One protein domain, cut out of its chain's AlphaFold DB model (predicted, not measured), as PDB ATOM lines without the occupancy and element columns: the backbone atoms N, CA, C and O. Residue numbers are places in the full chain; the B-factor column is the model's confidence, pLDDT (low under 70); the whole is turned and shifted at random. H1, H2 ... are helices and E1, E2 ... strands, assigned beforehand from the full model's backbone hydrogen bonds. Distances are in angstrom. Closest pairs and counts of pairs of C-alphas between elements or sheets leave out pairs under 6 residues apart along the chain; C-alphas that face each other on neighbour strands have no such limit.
ATOM      1  N   GLU A  44     184.474 213.769 358.241       63.09
ATOM      2  CA  GLU A  44     184.564 214.802 359.274       63.09
ATOM      3  C   GLU A  44     185.819 214.614 360.127       63.09
ATOM      4  O   GLU A  44     186.572 215.561 360.348       63.09
ATOM      5  N   ASN A  45     186.103 213.371 360.524       58.62
ATOM      6  CA  ASN A  45     187.232 213.053 361.398       58.62
ATOM      7  C   ASN A  45     188.301 212.197 360.704       58.62
ATOM      8  O   ASN A  45     189.477 212.251 361.076       58.62
ATOM      9  N   ILE A  46     187.930 211.456 359.656       66.56
ATOM     10  CA  ILE A  46     188.819 210.514 358.970       66.56
ATOM     11  C   ILE A  46     189.346 211.138 357.678       66.56
ATOM     12  O   ILE A  46     188.586 211.644 356.853       66.56
ATOM     13  N   LYS A  47     190.669 211.092 357.478       68.25
ATOM     14  CA  LYS A  47     191.256 211.490 356.194       68.25
ATOM     15  C   LYS A  47     190.932 210.428 355.141       68.25
ATOM     16  O   LYS A  47     191.237 209.259 355.380       68.25
ATOM     17  N   PRO A  48     190.371 210.810 353.981       70.38
ATOM     18  CA  PRO A  48     190.179 209.879 352.879       70.38
ATOM     19  C   PRO A  48     191.522 209.239 352.492       70.38
ATOM     20  O   PRO A  48     192.536 209.947 352.402       70.38
ATOM     21  N   PRO A  49     191.568 207.915 352.266       76.94
ATOM     22  CA  PRO A  49     192.772 207.247 351.805       76.94
ATOM     23  C   PRO A  49     193.242 207.842 350.477       76.94
ATOM     24  O   PRO A  49     192.443 208.200 349.610       76.94
ATOM     25  N   LYS A  50     194.565 207.907 350.294       75.62
ATOM     26  CA  LYS A  50     195.188 208.522 349.112       75.62
ATOM     27  C   LYS A  50     194.640 207.960 347.793       75.62
ATOM     28  O   LYS A  50     194.390 208.728 346.874       75.62
ATOM     29  N   ALA A  51     194.356 206.658 347.741       74.94
ATOM     30  CA  ALA A  51     193.766 206.006 346.573       74.94
ATOM     31  C   ALA A  51     192.423 206.628 346.140       74.94
ATOM     32  O   ALA A  51     192.169 206.752 344.946       74.94
ATOM     33  N   GLN A  52     191.582 207.071 347.082       73.56
ATOM     34  CA  GLN A  52     190.319 207.744 346.759       73.56
ATOM     35  C   GLN A  52     190.536 209.161 346.229       73.56
ATOM     36  O   GLN A  52     189.853 209.580 345.298       73.56
ATOM     37  N   LEU A  53     191.507 209.887 346.789       79.38
ATOM     38  CA  LEU A  53     191.876 211.220 346.304       79.38
ATOM     39  C   LEU A  53     192.461 211.151 344.889       79.38
ATOM     40  O   LEU A  53     192.112 211.966 344.039       79.38
ATOM     41  N   ASP A  54     193.314 210.161 344.628       78.50
ATOM     42  CA  ASP A  54     193.906 209.933 343.311       78.50
ATOM     43  C   ASP A  54     192.834 209.508 342.295       78.50
ATOM     44  O   ASP A  54     192.797 210.040 341.185       78.50
ATOM     45  N   ALA A  55     191.898 208.632 342.683       77.62
ATOM     46  CA  ALA A  55     190.756 208.260 341.847       77.62
ATOM     47  C   ALA A  55     189.865 209.467 341.509       77.62
ATOM     48  O   ALA A  55     189.465 209.634 340.358       77.62
ATOM     49  N   ALA A  56     189.601 210.345 342.480       80.56
ATOM     50  CA  ALA A  56     188.837 211.566 342.253       80.56
ATOM     51  C   ALA A  56     189.559 212.520 341.285       80.56
ATOM     52  O   ALA A  56     188.941 213.014 340.346       80.56
ATOM     53  N   LYS A  57     190.874 212.724 341.430       80.62
ATOM     54  CA  LYS A  57     191.668 213.528 340.480       80.62
ATOM     55  C   LYS A  57     191.684 212.937 339.070       80.62
ATOM     56  O   LYS A  57     191.567 213.675 338.094       80.62
ATOM     57  N   LEU A  58     191.799 211.613 338.954       80.88
ATOM     58  CA  LEU A  58     191.701 210.920 337.669       80.88
ATOM     59  C   LEU A  58     190.325 211.121 337.034       80.88
ATOM     60  O   LEU A  58     190.247 211.397 335.839       80.88
ATOM     61  N   PHE A  59     189.254 211.047 337.827       81.44
ATOM     62  CA  PHE A  59     187.897 211.313 337.360       81.44
ATOM     63  C   PHE A  59     187.728 212.753 336.859       81.44
ATOM     64  O   PHE A  59     187.129 212.950 335.802       81.44
ATOM     65  N   LEU A  60     188.291 213.750 337.554       80.69
ATOM     66  CA  LEU A  60     188.300 215.146 337.095       80.69
ATOM     67  C   LEU A  60     188.970 215.271 335.729       80.69
ATOM     68  O   LEU A  60     188.365 215.774 334.787       80.69
ATOM     69  N   ASN A  61     190.193 214.756 335.608       80.69
ATOM     70  CA  ASN A  61     190.963 214.830 334.370       80.69
ATOM     71  C   ASN A  61     190.240 214.110 333.218       80.69
ATOM     72  O   ASN A  61     190.080 214.654 332.129       80.69
ATOM     73  N   TYR A  62     189.709 212.913 333.479       80.50
ATOM     74  CA  TYR A  62     188.909 212.165 332.513       80.50
ATOM     75  C   TYR A  62     187.654 212.936 332.078       80.50
ATOM     76  O   TYR A  62     187.359 213.015 330.887       80.50
ATOM     77  N   SER A  63     186.943 213.551 333.025       76.81
ATOM     78  CA  SER A  63     185.733 214.331 332.748       76.81
ATOM     79  C   SER A  63     186.032 215.580 331.917       76.81
ATOM     80  O   SER A  63     185.252 215.901 331.019       76.81
ATOM     81  N   VAL A  64     187.166 216.250 332.163       82.00
ATOM     82  CA  VAL A  64     187.637 217.383 331.347       82.00
ATOM     83  C   VAL A  64     187.983 216.927 329.932       82.00
ATOM     84  O   VAL A  64     187.479 217.493 328.965       82.00
ATOM     85  N   ASN A  65     188.773 215.860 329.797       82.25
ATOM     86  CA  ASN A  65     189.200 215.345 328.491       82.25
ATOM     87  C   ASN A  65     188.024 214.852 327.639       82.25
ATOM     88  O   ASN A  65     188.025 215.015 326.422       82.25
ATOM     89  N   ASN A  66     186.988 214.306 328.277       80.25
ATOM     90  CA  ASN A  66     185.764 213.879 327.603       80.25
ATOM     91  C   ASN A  66     184.760 215.018 327.350       80.25
ATOM     92  O   ASN A  66     183.667 214.765 326.837       80.25
ATOM     93  N   GLY A  67     185.070 216.257 327.746       78.31
ATOM     94  CA  GLY A  67     184.171 217.408 327.613       78.31
ATOM     95  C   GLY A  67     182.908 217.330 328.483       78.31
ATOM     96  O   GLY A  67     181.940 218.059 328.239       78.31
ATOM     97  N   GLN A  68     182.892 216.438 329.478       75.56
ATOM     98  CA  GLN A  68     181.829 216.340 330.483       75.56
ATOM     99  C   GLN A  68     181.964 217.446 331.534       75.56
ATOM    100  O   GLN A  68     180.955 217.965 332.007       75.56
ATOM    101  N   LEU A  69     183.204 217.838 331.830       77.88
ATOM    102  CA  LEU A  69     183.572 218.950 332.695       77.88
ATOM    103  C   LEU A  69     184.307 220.004 331.858       77.88
ATOM    104  O   LEU A  69     185.084 219.665 330.967       77.88
ATOM    105  N   SER A  70     184.044 221.288 332.098       79.31
ATOM    106  CA  SER A  70     184.831 222.348 331.453       79.31
ATOM    107  C   SER A  70     186.271 222.313 331.966       79.31
ATOM    108  O   SER A  70     186.473 222.040 333.140       79.31
ATOM    109  N   SER A  71     187.271 222.645 331.145       78.94
ATOM    110  CA  SER A  71     188.648 222.837 331.635       78.94
ATOM    111  C   SER A  71     188.760 223.989 332.639       78.94
ATOM    112  O   SER A  71     189.656 223.984 333.470       78.94
ATOM    113  N   ASN A  72     187.821 224.940 332.602       79.19
ATOM    114  CA  ASN A  72     187.689 226.033 333.564       79.19
ATOM    115  C   ASN A  72     186.532 225.761 334.529       79.19
ATOM    116  O   ASN A  72     185.650 226.602 334.707       79.19
ATOM    117  N   TYR A  73     186.478 224.548 335.073       80.88
ATOM    118  CA  TYR A  73     185.506 224.237 336.106       80.88
ATOM    119  C   TYR A  73     185.839 224.972 337.403       80.88
ATOM    120  O   TYR A  73     186.967 225.406 337.621       80.88
ATOM    121  N   ASN A  74     184.827 225.083 338.246       80.12
ATOM    122  CA  ASN A  74     184.862 225.529 339.614       80.12
ATOM    123  C   ASN A  74     184.575 224.310 340.486       80.12
ATOM    124  O   ASN A  74     183.543 223.640 340.350       80.12
ATOM    125  N   LEU A  75     185.517 223.999 341.365       81.62
ATOM    126  CA  LEU A  75     185.386 222.949 342.354       81.62
ATOM    127  C   LEU A  75     184.803 223.553 343.629       81.62
ATOM    128  O   LEU A  75     185.421 224.428 344.236       81.62
ATOM    129  N   ILE A  76     183.637 223.059 344.037       76.88
ATOM    130  CA  ILE A  76     182.938 223.493 345.250       76.88
ATOM    131  C   ILE A  76     182.610 222.290 346.136       76.88
ATOM    132  O   ILE A  76     182.272 221.204 345.666       76.88
ATOM    133  N   GLY A  77     182.704 222.461 347.449       73.06
ATOM    134  CA  GLY A  77     182.248 221.475 348.423       73.06
ATOM    135  C   GLY A  77     180.741 221.580 348.650       73.06
ATOM    136  O   GLY A  77     180.191 222.675 348.678       73.06
ATOM    137  N   HIS A  78     180.063 220.457 348.893       69.69
ATOM    138  CA  HIS A  78     178.616 220.440 349.168       69.69
ATOM    139  C   HIS A  78     178.222 221.348 350.360       69.69
ATOM    140  O   HIS A  78     177.210 222.040 350.308       69.69
ATOM    141  N   LYS A  79     179.087 221.481 351.371       67.81
ATOM    142  CA  LYS A  79     178.918 222.431 352.486       67.81
ATOM    143  C   LYS A  79     178.877 223.915 352.082       67.81
ATOM    144  O   LYS A  79     178.413 224.737 352.864       67.81
ATOM    145  N   GLN A  80     179.387 224.287 350.903       64.38
ATOM    146  CA  GLN A  80     179.332 225.673 350.412       64.38
ATOM    147  C   GLN A  80     177.966 226.039 349.835       64.38
ATOM    148  O   GLN A  80     177.600 227.205 349.858       64.38
ATOM    149  N   VAL A  81     177.218 225.063 349.318       66.25
ATOM    150  CA  VAL A  81     175.923 225.312 348.663       66.25
ATOM    151  C   VAL A  81     174.726 224.960 349.542       66.25
ATOM    152  O   VAL A  81     173.605 225.376 349.268       66.25
ATOM    153  N   ALA A  82     174.948 224.157 350.581       64.25
ATOM    154  CA  ALA A  82     173.912 223.638 351.449       64.25
ATOM    155  C   ALA A  82     174.430 223.586 352.886       64.25
ATOM    156  O   ALA A  82     175.617 223.373 353.132       64.25
ATOM    157  N   LYS A  83     173.523 223.732 353.858       60.44
ATOM    158  CA  LYS A  83     173.822 223.591 355.293       60.44
ATOM    159  C   LYS A  83     174.009 222.115 355.668       60.44
ATOM    160  O   LYS A  83     173.281 221.579 356.499       60.44
ATOM    161  N   THR A  84     174.963 221.449 355.026       63.88
ATOM    162  CA  THR A  84     175.293 220.037 355.229       63.88
ATOM    163  C   THR A  84     176.696 219.902 355.825       63.88
ATOM    164  O   THR A  84     177.558 220.767 355.671       63.88
ATOM    165  N   GLN A  85     176.922 218.824 356.579       63.31
ATOM    166  CA  GLN A  85     178.254 218.487 357.101       63.31
ATOM    167  C   GLN A  85     179.118 217.818 356.012       63.31
ATOM    168  O   GLN A  85     180.330 217.985 355.960       63.31
ATOM    169  N   SER A  86     178.480 217.178 355.029       59.06
ATOM    170  CA  SER A  86     179.127 216.693 353.808       59.06
ATOM    171  C   SER A  86     179.849 217.827 353.052       59.06
ATOM    172  O   SER A  86     179.274 218.898 352.875       59.06
ATOM    173  N   PRO A  87     181.066 217.625 352.519       57.69
ATOM    174  CA  PRO A  87     181.770 216.352 352.334       57.69
ATOM    175  C   PRO A  87     182.565 215.854 353.555       57.69
ATOM    176  O   PRO A  87     183.268 214.860 353.429       57.69
ATOM    177  N   GLY A  88     182.460 216.505 354.715       71.88
ATOM    178  CA  GLY A  88     183.285 216.253 355.896       71.88
ATOM    179  C   GLY A  88     184.506 217.175 355.956       71.88
ATOM    180  O   GLY A  88     185.122 217.449 354.925       71.88
ATOM    181  N   ARG A  89     184.873 217.679 357.144       74.62
ATOM    182  CA  ARG A  89     185.972 218.643 357.346       74.62
ATOM    183  C   ARG A  89     187.305 218.211 356.728       74.62
ATOM    184  O   ARG A  89     187.920 219.025 356.048       74.62
ATOM    185  N   GLN A  90     187.746 216.966 356.910       77.19
ATOM    186  CA  GLN A  90     189.049 216.513 356.400       77.19
ATOM    187  C   GLN A  90     189.077 216.492 354.871       77.19
ATOM    188  O   GLN A  90     190.043 216.949 354.262       77.19
ATOM    189  N   LEU A  91     188.014 215.984 354.237       75.94
ATOM    190  CA  LEU A  91     187.908 215.983 352.778       75.94
ATOM    191  C   LEU A  91     187.759 217.413 352.242       75.94
ATOM    192  O   LEU A  91     188.428 217.758 351.273       75.94
ATOM    193  N   PHE A  92     186.967 218.259 352.907       76.88
ATOM    194  CA  PHE A  92     186.808 219.675 352.570       76.88
ATOM    195  C   PHE A  92     188.145 220.431 352.608       76.88
ATOM    196  O   PHE A  92     188.468 221.175 351.685       76.88
ATOM    197  N   ASP A  93     188.955 220.209 353.641       80.00
ATOM    198  CA  ASP A  93     190.264 220.850 353.768       80.00
ATOM    199  C   ASP A  93     191.274 220.346 352.729       80.00
ATOM    200  O   ASP A  93     192.131 221.111 352.293       80.00
ATOM    201  N   ILE A  94     191.144 219.101 352.260       82.00
ATOM    202  CA  ILE A  94     191.968 218.572 351.167       82.00
ATOM    203  C   ILE A  94     191.550 219.173 349.820       82.00
ATOM    204  O   ILE A  94     192.415 219.645 349.086       82.00
ATOM    205  N   ILE A  95     190.257 219.188 349.479       81.12
ATOM    206  CA  ILE A  95     189.791 219.700 348.175       81.12
ATOM    207  C   ILE A  95     190.012 221.210 348.022       81.12
ATOM    208  O   ILE A  95     190.241 221.669 346.909       81.12
ATOM    209  N   LYS A  96     190.073 221.970 349.126       81.62
ATOM    210  CA  LYS A  96     190.521 223.377 349.119       81.62
ATOM    211  C   LYS A  96     191.909 223.589 348.523       81.62
ATOM    212  O   LYS A  96     192.216 224.689 348.077       81.62
ATOM    213  N   THR A  97     192.768 222.572 348.588       83.56
ATOM    214  CA  THR A  97     194.136 222.637 348.051       83.56
ATOM    215  C   THR A  97     194.210 222.268 346.573       83.56
ATOM    216  O   THR A  97     195.284 222.342 345.983       83.56
ATOM    217  N   TRP A  98     193.105 221.814 345.978       85.81
ATOM    218  CA  TRP A  98     193.088 221.410 344.580       85.81
ATOM    219  C   TRP A  98     192.988 222.633 343.674       85.81
ATOM    220  O   TRP A  98     192.463 223.683 344.049       85.81
ATOM    221  N   GLU A  99     193.495 222.478 342.455       78.69
ATOM    222  CA  GLU A  99     193.277 223.457 341.396       78.69
ATOM    223  C   GLU A  99     191.774 223.615 341.148       78.69
ATOM    224  O   GLU A  99     190.997 222.696 341.412       78.69
ATOM    225  N   HIS A 100     191.365 224.786 340.662       83.75
ATOM    226  CA  HIS A 100     189.960 225.127 340.420       83.75
ATOM    227  C   HIS A 100     189.077 225.259 341.667       83.75
ATOM    228  O   HIS A 100     187.882 225.509 341.524       83.75
ATOM    229  N   TRP A 101     189.629 225.141 342.881       82.31
ATOM    230  CA  TRP A 101     188.867 225.397 344.100       82.31
ATOM    231  C   TRP A 101     188.297 226.816 344.121       82.31
ATOM    232  O   TRP A 101     189.030 227.811 344.200       82.31
ATOM    233  N   GLU A 102     186.971 226.906 344.109       80.38
ATOM    234  CA  GLU A 102     186.273 228.170 344.246       80.38
ATOM    235  C   GLU A 102     186.152 228.497 345.734       80.38
ATOM    236  O   GLU A 102     185.323 227.969 346.485       80.38
ATOM    237  N   ARG A 103     187.034 229.395 346.178       67.81
ATOM    238  CA  ARG A 103     186.878 230.085 347.456       67.81
ATOM    239  C   ARG A 103     185.609 230.923 347.330       67.81
ATOM    240  O   ARG A 103     185.641 231.947 346.661       67.81
ATOM    241  N   CYS A 104     184.498 230.469 347.912       60.84
ATOM    242  CA  CYS A 104     183.299 231.298 348.033       60.84
ATOM    243  C   CYS A 104     183.697 232.649 348.646       60.84
ATOM    244  O   CYS A 104     183.999 232.699 349.836       60.84
ATOM    245  N   ASP A 105     183.714 233.705 347.834       52.94
ATOM    246  CA  ASP A 105     183.963 235.091 348.263       52.94
ATOM    247  C   ASP A 105     182.743 235.996 348.011       52.94
ATOM    248  O   ASP A 105     182.781 237.198 348.244       52.94
ATOM    249  N   TYR A 106     181.616 235.426 347.573       42.19
ATOM    250  CA  TYR A 106     180.358 236.155 347.435       42.19
ATOM    251  C   TYR A 106     179.205 235.353 348.037       42.19
ATOM    252  O   TYR A 106     178.722 234.397 347.444       42.19
ATOM    253  N   MET A 107     178.807 235.805 349.230       43.03
ATOM    254  CA  MET A 107     177.568 235.522 349.964       43.03
ATOM    255  C   MET A 107     177.274 234.051 350.294       43.03
ATOM    256  O   MET A 107     176.808 233.271 349.468       43.03
ATOM    257  N   CYS A 108     177.536 233.726 351.563       41.62
ATOM    258  CA  CYS A 108     177.015 232.567 352.285       41.62
ATOM    259  C   CYS A 108     175.481 232.497 352.289       41.62
ATOM    260  O   CYS A 108     174.842 233.574 352.301       41.62
TER     261      CYS A 108
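AT A GLANCE: This is residues 44 to 108 of the 108 residues of a protein of Timema cristinae (UniProt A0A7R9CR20). A flat, open frame: the long helix H1 makes one side, the chain turns at residues 66 to 73 and comes back through the short strand E1 across from H1, and the small helices H2 and H3 lie at the end where E1 finishes. After H3 the chain loops back past E1 near residues 100 to 102, and its end, residues 103 to 108, leads away from the frame. The printed part has 65 residues with three named helices and one named strand, in the order H1, E1, H2, H3; E1 pairs with no named strand. The class is mostly helix, though under half of the residues are in named elements. The whole is only just compact, close to loose, with a radius of gyration of the C-alphas of 12.5 A, and the C-alphas span 31 by 31 by 17 A.

IN THESE COORDINATES: The printed part begins at Glu 44. H1, the longest helix, takes residues 50 to 65 and measures 22.5 A from C-alpha 50 at (195.188, 208.522, 349.112) to C-alpha 65 at (189.200, 215.345, 328.491). E1, residues 74 to 77, measures 10.0 A. H2, residues 78 to 81, follows at once and measures 5.6 A. H3, residues 89 to 95, measures 10.0 A and ends with C-alpha 95 at (189.791, 219.700, 348.175). Residues 96 to 108 hold no named element; the chain's last residue, Cys 108, has its C-alpha at (177.015, 232.567, 352.285).

HOW THE PARTS SIT: H1 touches no helix; it is apart from H2 and from H3, and also from E1. E1 and H2 meet only through their link, which is tight, with no residue between them. The closest C-alphas of E1 and H3 are those of Gly 77 and Phe 92, 6.4 A apart, and 3 pairs of their C-alphas are within 8 A. H2 and H3 are apart, but only just, with their closest C-alphas 8.4 A from each other. In H1 and H3 every O i to N i+4 pair is within hydrogen-bond range. H2 is too short for such a pair, but its one O i to N i+3 pair is within range.

THE WHOLE: The two C-alphas farthest apart are those of Asn 45 and Gly 67, at 34.2 A; from the first printed C-alpha to the last is 20.5 A. The printed part has no cut. The links from H1 to E1, 8 residues, and from H2 to H3, 7 residues, are short. The C-alphas of residues 96 to 108 lie 7 to 19 A from the mean of the C-alphas. The mean pLDDT of the printed part of this model is 73.1, and 20 residues are under 70: residues 44 to 47, 78 to 87 and 103 to 108.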